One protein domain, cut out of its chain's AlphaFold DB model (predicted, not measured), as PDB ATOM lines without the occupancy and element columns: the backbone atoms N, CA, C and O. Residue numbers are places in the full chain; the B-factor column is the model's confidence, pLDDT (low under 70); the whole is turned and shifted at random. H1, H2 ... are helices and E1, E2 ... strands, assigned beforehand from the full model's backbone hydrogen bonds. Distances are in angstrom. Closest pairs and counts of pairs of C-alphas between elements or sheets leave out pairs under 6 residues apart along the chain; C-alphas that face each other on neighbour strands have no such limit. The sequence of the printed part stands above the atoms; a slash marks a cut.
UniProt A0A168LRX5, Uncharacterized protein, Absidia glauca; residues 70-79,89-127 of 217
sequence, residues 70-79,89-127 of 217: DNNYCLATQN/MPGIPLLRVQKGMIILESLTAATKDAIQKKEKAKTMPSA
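What this domain is: This is residues 70 to 79 and 89 to 127 of the 217 residues of an uncharacterized protein of Absidia glauca (UniProt A0A168LRX5). A small two-stranded hairpin, E1 and E2, makes one end of a rod, and a single helix, H1, reaches away from it towards the other end, with residues 116 to 127 standing free. The first printed stretch, residues 70 to 79, runs beside the hairpin on the E1 side, where residues 75 to 76 pair in parallel with residues 94 to 95 of E1. The printed part has 49 residues, with two named strands and then one named helix along the chain; the sheet has the order E1 - E2 and is antiparallel. The class is mixed, helices and strands, with 24 residues, under half, in named elements. The whole is only just extended, close to loose, with a radius of gyration of the C-alphas of 14.6 A and spans of 51 by 21 by 14 A.

Where its parts are: Strand E1 is residues 94 to 98, 12.8 A from first to last C-alpha, and begins with C-alpha 94 at (32.644, 7.741, -36.944). Strand E2 is residues 101 to 104, 9.9 A long, and begins with C-alpha 101 at (20.046, 7.919, -31.382). Helix H1 is residues 109 to 123, 20.7 A long, and ends with C-alpha 123 at (43.628, 24.997, -55.964).

How they stand to each other: E1 and E2 are antiparallel neighbours and form a hairpin, with 155 degrees between their N-to-C directions. The C-alphas of Val 97 and Ile 102, which face each other, are 4.6 A apart. Across the pair, N 96 and O 103 are within hydrogen-bond range at 2.9 A, and so are N 103 and O 96 at 2.8 A. Outside the named strands, residues 75 to 76 pair with residues 94 to 95 of E1, parallel. A tight link of four residues joins E2 to H1. E1 and H1 are apart. In H1 every O i to N i+4 pair is within hydrogen-bond range. Residues 116 to 127 stand free, of which 116 to 123 belong to H1.

The domain as a whole: The C-alphas of Gly 100 and Ala 127 are the two farthest apart, at 51.4 A. Without the stretch that stands free, the body has 37 residues, spans 32 by 20 by 14 A and has a radius of gyration of 10.8 A. Residues 80 to 88 are not printed, and C-alphas 79 and 89 are 16.0 A apart across this cut. The links E1 to E2 and E2 to H1 are tight, and no link between named elements is long. The mean pLDDT of the printed part is 90.9, and no printed residue is under 70.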
ATOM      1  N   ASP A  70      41.437   2.378 -47.404       88.81
ATOM      2  CA  ASP A  70      41.284   2.193 -48.859       88.81
ATOM      3  C   ASP A  70      39.887   1.676 -49.252       88.81
ATOM      4  O   ASP A  70      39.370   1.999 -50.321       88.81
ATOM      5  N   ASN A  71      39.251   0.918 -48.354       87.56
ATOM      6  CA  ASN A  71      37.906   0.367 -48.531       87.56
ATOM      7  C   ASN A  71      36.790   1.332 -48.083       87.56
ATOM      8  O   ASN A  71      35.621   0.956 -48.114       87.56
ATOM      9  N   ASN A  72      37.133   2.559 -47.672       89.50
ATOM     10  CA  ASN A  72      36.206   3.617 -47.257       89.50
ATOM     11  C   ASN A  72      35.195   3.178 -46.183       89.50
ATOM     12  O   ASN A  72      34.008   3.492 -46.261       89.50
ATOM     13  N   TYR A  73      35.658   2.465 -45.157       91.62
ATOM     14  CA  TYR A  73      34.805   2.051 -44.051       91.62
ATOM     15  C   TYR A  73      34.308   3.246 -43.235       91.62
ATOM     16  O   TYR A  73      35.072   4.158 -42.906       91.62
ATOM     17  N   CYS A  74      33.035   3.182 -42.850       92.12
ATOM     18  CA  CYS A  74      32.462   3.967 -41.765       92.12
ATOM     19  C   CYS A  74      32.505   3.116 -40.493       92.12
ATOM     20  O   CYS A  74      32.080   1.960 -40.506       92.12
ATOM     21  N   LEU A  75      33.036   3.657 -39.399       93.75
ATOM     22  CA  LEU A  75      33.178   2.901 -38.163       93.75
ATOM     23  C   LEU A  75      32.107   3.291 -37.149       93.75
ATOM     24  O   LEU A  75      32.093   4.416 -36.661       93.75
ATOM     25  N   ALA A  76      31.298   2.317 -36.738       93.81
ATOM     26  CA  ALA A  76      30.436   2.424 -35.568       93.81
ATOM     27  C   ALA A  76      31.129   1.823 -34.337       93.81
ATOM     28  O   ALA A  76      31.426   0.628 -34.307       93.81
ATOM     29  N   THR A  77      31.413   2.634 -33.316       93.88
ATOM     30  CA  THR A  77      32.047   2.142 -32.083       93.88
ATOM     31  C   THR A  77      31.638   2.934 -30.848       93.88
ATOM     32  O   THR A  77      31.474   4.149 -30.899       93.88
ATOM     33  N   GLN A  78      31.534   2.227 -29.722       92.81
ATOM     34  CA  GLN A  78      31.315   2.805 -28.391       92.81
ATOM     35  C   GLN A  78      32.581   2.755 -27.516       92.81
ATOM     36  O   GLN A  78      32.551   3.186 -26.368       92.81
ATOM     37  N   ASN A  79      33.700   2.229 -28.031       93.25
ATOM     38  CA  ASN A  79      34.944   2.102 -27.274       93.25
ATOM     39  C   ASN A  79      35.818   3.358 -27.423       93.25
ATOM     40  O   ASN A  79      36.417   3.597 -28.476       93.25
ATOM     41  N   MET A  89      43.911   9.062 -37.378       90.50
ATOM     42  CA  MET A  89      43.895   8.642 -38.774       90.50
ATOM     43  C   MET A  89      42.898   9.500 -39.579       90.50
ATOM     44  O   MET A  89      41.794   9.789 -39.104       90.50
ATOM     45  N   PRO A  90      43.270   9.960 -40.784       91.56
ATOM     46  CA  PRO A  90      42.375  10.726 -41.642       91.56
ATOM     47  C   PRO A  90      41.431   9.815 -42.445       91.56
ATOM     48  O   PRO A  90      41.813   8.726 -42.856       91.56
ATOM     49  N   GLY A  91      40.227  10.301 -42.761       89.50
ATOM     50  CA  GLY A  91      39.334   9.667 -43.744       89.50
ATOM     51  C   GLY A  91      38.424   8.564 -43.199       89.50
ATOM     52  O   GLY A  91      37.994   7.706 -43.965       89.50
ATOM     53  N   ILE A  92      38.127   8.575 -41.898       92.94
ATOM     54  CA  ILE A  92      37.240   7.591 -41.261       92.94
ATOM     55  C   ILE A  92      36.045   8.325 -40.639       92.94
ATOM     56  O   ILE A  92      36.222   9.041 -39.647       92.94
ATOM     57  N   PRO A  93      34.833   8.186 -41.206       92.25
ATOM     58  CA  PRO A  93      33.603   8.631 -40.563       92.25
ATOM     59  C   PRO A  93      33.301   7.762 -39.332       92.25
ATOM     60  O   PRO A  93      33.491   6.545 -39.365       92.25
ATOM     61  N   LEU A  94      32.852   8.389 -38.242       93.12
ATOM     62  CA  LEU A  94      32.644   7.741 -36.944       93.12
ATOM     63  C   LEU A  94      31.177   7.845 -36.521       93.12
ATOM     64  O   LEU A  94      30.648   8.948 -36.402       93.12
ATOM     65  N   LEU A  95      30.534   6.713 -36.254       94.06
ATOM     66  CA  LEU A  95      29.167   6.619 -35.740       94.06
ATOM     67  C   LEU A  95      29.188   6.238 -34.258       94.06
ATOM     68  O   LEU A  95      29.901   5.317 -33.850       94.06
ATOM     69  N   ARG A  96      28.367   6.918 -33.455       93.38
ATOM     70  CA  ARG A  96      28.158   6.606 -32.036       93.38
ATOM     71  C   ARG A  96      26.684   6.538 -31.701       93.38
ATOM     72  O   ARG A  96      25.873   7.232 -32.307       93.38
ATOM     73  N   VAL A  97      26.350   5.757 -30.684       94.00
ATOM     74  CA  VAL A  97      24.990   5.719 -30.140       94.00
ATOM     75  C   VAL A  97      24.950   6.562 -28.870       94.00
ATOM     76  O   VAL A  97      25.675   6.287 -27.913       94.00
ATOM     77  N   GLN A  98      24.113   7.595 -28.845       92.75
ATOM     78  CA  GLN A  98      23.891   8.440 -27.673       92.75
ATOM     79  C   GLN A  98      22.395   8.601 -27.426       92.75
ATOM     80  O   GLN A  98      21.660   8.990 -28.328       92.75
ATOM     81  N   LYS A  99      21.942   8.324 -26.196       92.38
ATOM     82  CA  LYS A  99      20.533   8.480 -25.782       92.38
ATOM     83  C   LYS A  99      19.528   7.821 -26.752       92.38
ATOM     84  O   LYS A  99      18.467   8.372 -27.014       92.38
ATOM     85  N   GLY A 100      19.880   6.655 -27.303       91.62
ATOM     86  CA  GLY A 100      19.027   5.914 -28.242       91.62
ATOM     87  C   GLY A 100      19.043   6.417 -29.690       91.62
ATOM     88  O   GLY A 100      18.328   5.868 -30.518       91.62
ATOM     89  N   MET A 101      19.866   7.415 -30.019       93.25
ATOM     90  CA  MET A 101      20.046   7.919 -31.382       93.25
ATOM     91  C   MET A 101      21.439   7.575 -31.913       93.25
ATOM     92  O   MET A 101      22.425   7.639 -31.173       93.25
ATOM     93  N   ILE A 102      21.527   7.247 -33.202       92.88
ATOM     94  CA  ILE A 102      22.801   7.100 -33.913       92.88
ATOM     95  C   ILE A 102      23.222   8.486 -34.402       92.88
ATOM     96  O   ILE A 102      22.470   9.163 -35.098       92.88
ATOM     97  N   ILE A 103      24.419   8.914 -34.017       93.44
ATOM     98  CA  ILE A 103      24.976  10.223 -34.346       93.44
ATOM     99  C   ILE A 103      26.275  10.015 -35.114       93.44
ATOM    100  O   ILE A 103      27.175   9.308 -34.652       93.44
ATOM    101  N   LEU A 104      26.382  10.676 -36.267       93.00
ATOM    102  CA  LEU A 104      27.640  10.820 -36.988       93.00
ATOM    103  C   LEU A 104      28.492  11.893 -36.304       93.00
ATOM    104  O   LEU A 104      28.091  13.052 -36.193       93.00
ATOM    105  N   GLU A 105      29.665  11.503 -35.816       90.31
ATOM    106  CA  GLU A 105      30.620  12.423 -35.213       90.31
ATOM    107  C   GLU A 105      31.174  13.386 -36.271       90.31
ATOM    108  O   GLU A 105      31.363  13.044 -37.441       90.31
ATOM    109  N   SER A 106      31.474  14.613 -35.847       89.19
ATOM    110  CA  SER A 106      32.148  15.584 -36.704       89.19
ATOM    111  C   SER A 106      33.512  15.068 -37.175       89.19
ATOM    112  O   SER A 106      34.228  14.415 -36.416       89.19
ATOM    113  N   LEU A 107      33.914  15.455 -38.388       89.75
ATOM    114  CA  LEU A 107      35.209  15.098 -38.977       89.75
ATOM    115  C   LEU A 107      36.385  15.345 -38.020       89.75
ATOM    116  O   LEU A 107      36.509  16.421 -37.421       89.75
ATOM    117  N   THR A 108      37.284  14.363 -37.954       90.56
ATOM    118  CA  THR A 108      38.492  14.411 -37.122       90.56
ATOM    119  C   THR A 108      39.443  15.512 -37.597       90.56
ATOM    120  O   THR A 108      39.451  15.875 -38.778       90.56
ATOM    121  N   ALA A 109      40.267  16.045 -36.688       91.19
ATOM    122  CA  ALA A 109      41.267  17.060 -37.032       91.19
ATOM    123  C   ALA A 109      42.213  16.564 -38.141       91.19
ATOM    124  O   ALA A 109      42.387  17.247 -39.145       91.19
ATOM    125  N   ALA A 110      42.691  15.318 -38.032       91.50
ATOM    126  CA  ALA A 110      43.515  14.682 -39.056       91.50
ATOM    127  C   ALA A 110      42.829  14.653 -40.434       91.50
ATOM    128  O   ALA A 110      43.458  14.935 -41.456       91.50
ATOM    129  N   THR A 111      41.524  14.359 -40.474       91.88
ATOM    130  CA  THR A 111      40.755  14.356 -41.727       91.88
ATOM    131  C   THR A 111      40.615  15.762 -42.304       91.88
ATOM    132  O   THR A 111      40.827  15.946 -43.500       91.88
ATOM    133  N   LYS A 112      40.316  16.764 -41.469       93.56
ATOM    134  CA  LYS A 112      40.235  18.173 -41.892       93.56
ATOM    135  C   LYS A 112      41.563  18.658 -42.470       93.56
ATOM    136  O   LYS A 112      41.575  19.258 -43.542       93.56
ATOM    137  N   ASP A 113      42.677  18.326 -41.827       94.00
ATOM    138  CA  ASP A 113      44.013  18.682 -42.309       94.00
ATOM    139  C   ASP A 113      44.336  18.000 -43.641       94.00
ATOM    140  O   ASP A 113      44.897  18.621 -44.547       94.00
ATOM    141  N   ALA A 114      43.964  16.728 -43.797       91.94
ATOM    142  CA  ALA A 114      44.132  16.002 -45.051       91.94
ATOM    143  C   ALA A 114      43.285  16.607 -46.183       91.94
ATOM    144  O   ALA A 114      43.780  16.734 -47.305       91.94
ATOM    145  N   ILE A 115      42.045  17.019 -45.895       92.75
ATOM    146  CA  ILE A 115      41.174  17.728 -46.842       92.75
ATOM    147  C   ILE A 115      41.827  19.046 -47.258       92.75
ATOM    148  O   ILE A 115      42.059  19.244 -48.446       92.75
ATOM    149  N   GLN A 116      42.251  19.885 -46.309       94.19
ATOM    150  CA  GLN A 116      42.905  21.160 -46.619       94.19
ATOM    151  C   GLN A 116      44.194  20.985 -47.431       94.19
ATOM    152  O   GLN A 116      44.474  21.778 -48.328       94.19
ATOM    153  N   LYS A 117      45.000  19.957 -47.139       92.88
ATOM    154  CA  LYS A 117      46.202  19.635 -47.925       92.88
ATOM    155  C   LYS A 117      45.835  19.241 -49.358       92.88
ATOM    156  O   LYS A 117      46.453  19.744 -50.293       92.88
ATOM    157  N   LYS A 118      44.816  18.390 -49.534       91.50
ATOM    158  CA  LYS A 118      44.311  17.979 -50.856       91.50
ATOM    159  C   LYS A 118      43.715  19.157 -51.633       91.50
ATOM    160  O   LYS A 118      43.962  19.271 -52.827       91.50
ATOM    161  N   GLU A 119      42.966  20.033 -50.973       93.56
ATOM    162  CA  GLU A 119      42.396  21.245 -51.569       93.56
ATOM    163  C   GLU A 119      43.491  22.219 -51.996       93.56
ATOM    164  O   GLU A 119      43.514  22.645 -53.145       93.56
ATOM    165  N   LYS A 120      44.460  22.513 -51.121       90.81
ATOM    166  CA  LYS A 120      45.597  23.382 -51.457       90.81
ATOM    167  C   LYS A 120      46.405  22.825 -52.625       90.81
ATOM    168  O   LYS A 120      46.787  23.595 -53.492       90.81
ATOM    169  N   ALA A 121      46.622  21.514 -52.687       88.75
ATOM    170  CA  ALA A 121      47.334  20.891 -53.801       88.75
ATOM    171  C   ALA A 121      46.605  21.035 -55.150       88.75
ATOM    172  O   ALA A 121      47.261  21.063 -56.186       88.75
ATOM    173  N   LYS A 122      45.268  21.122 -55.148       89.50
ATOM    174  CA  LYS A 122      44.456  21.271 -56.368       89.50
ATOM    175  C   LYS A 122      44.203  22.728 -56.751       89.50
ATOM    176  O   LYS A 122      44.121  23.036 -57.933       89.50
ATOM    177  N   THR A 123      44.034  23.601 -55.761       87.75
ATOM    178  CA  THR A 123      43.628  24.997 -55.964       87.75
ATOM    179  C   THR A 123      44.822  25.940 -56.081       87.75
ATOM    180  O   THR A 123      44.725  26.969 -56.747       87.75
ATOM    181  N   MET A 124      45.947  25.637 -55.426       80.38
ATOM    182  CA  MET A 124      47.116  26.513 -55.477       80.38
ATOM    183  C   MET A 124      47.888  26.298 -56.784       80.38
ATOM    184  O   MET A 124      48.089  25.150 -57.182       80.38
ATOM    185  N   PRO A 125      48.358  27.380 -57.435       81.00
ATOM    186  CA  PRO A 125      49.189  27.271 -58.626       81.00
ATOM    187  C   PRO A 125      50.469  26.497 -58.307       81.00
ATOM    188  O   PRO A 125      51.035  26.631 -57.214       81.00
ATOM    189  N   SER A 126      50.944  25.718 -59.276       81.50
ATOM    190  CA  SER A 126      52.227  25.019 -59.168       81.50
ATOM    191  C   SER A 126      53.367  26.015 -58.908       81.50
ATOM    192  O   SER A 126      53.249  27.207 -59.198       81.50
ATOM    193  N   ALA A 127      54.491  25.562 -58.348       78.75
ATOM    194  CA  ALA A 127      55.589  26.460 -57.970       78.75
ATOM    195  C   ALA A 127      56.066  27.358 -59.135       78.75
ATOM    196  O   ALA A 127      56.352  28.539 -58.925       78.75
TER     197      ALA A 127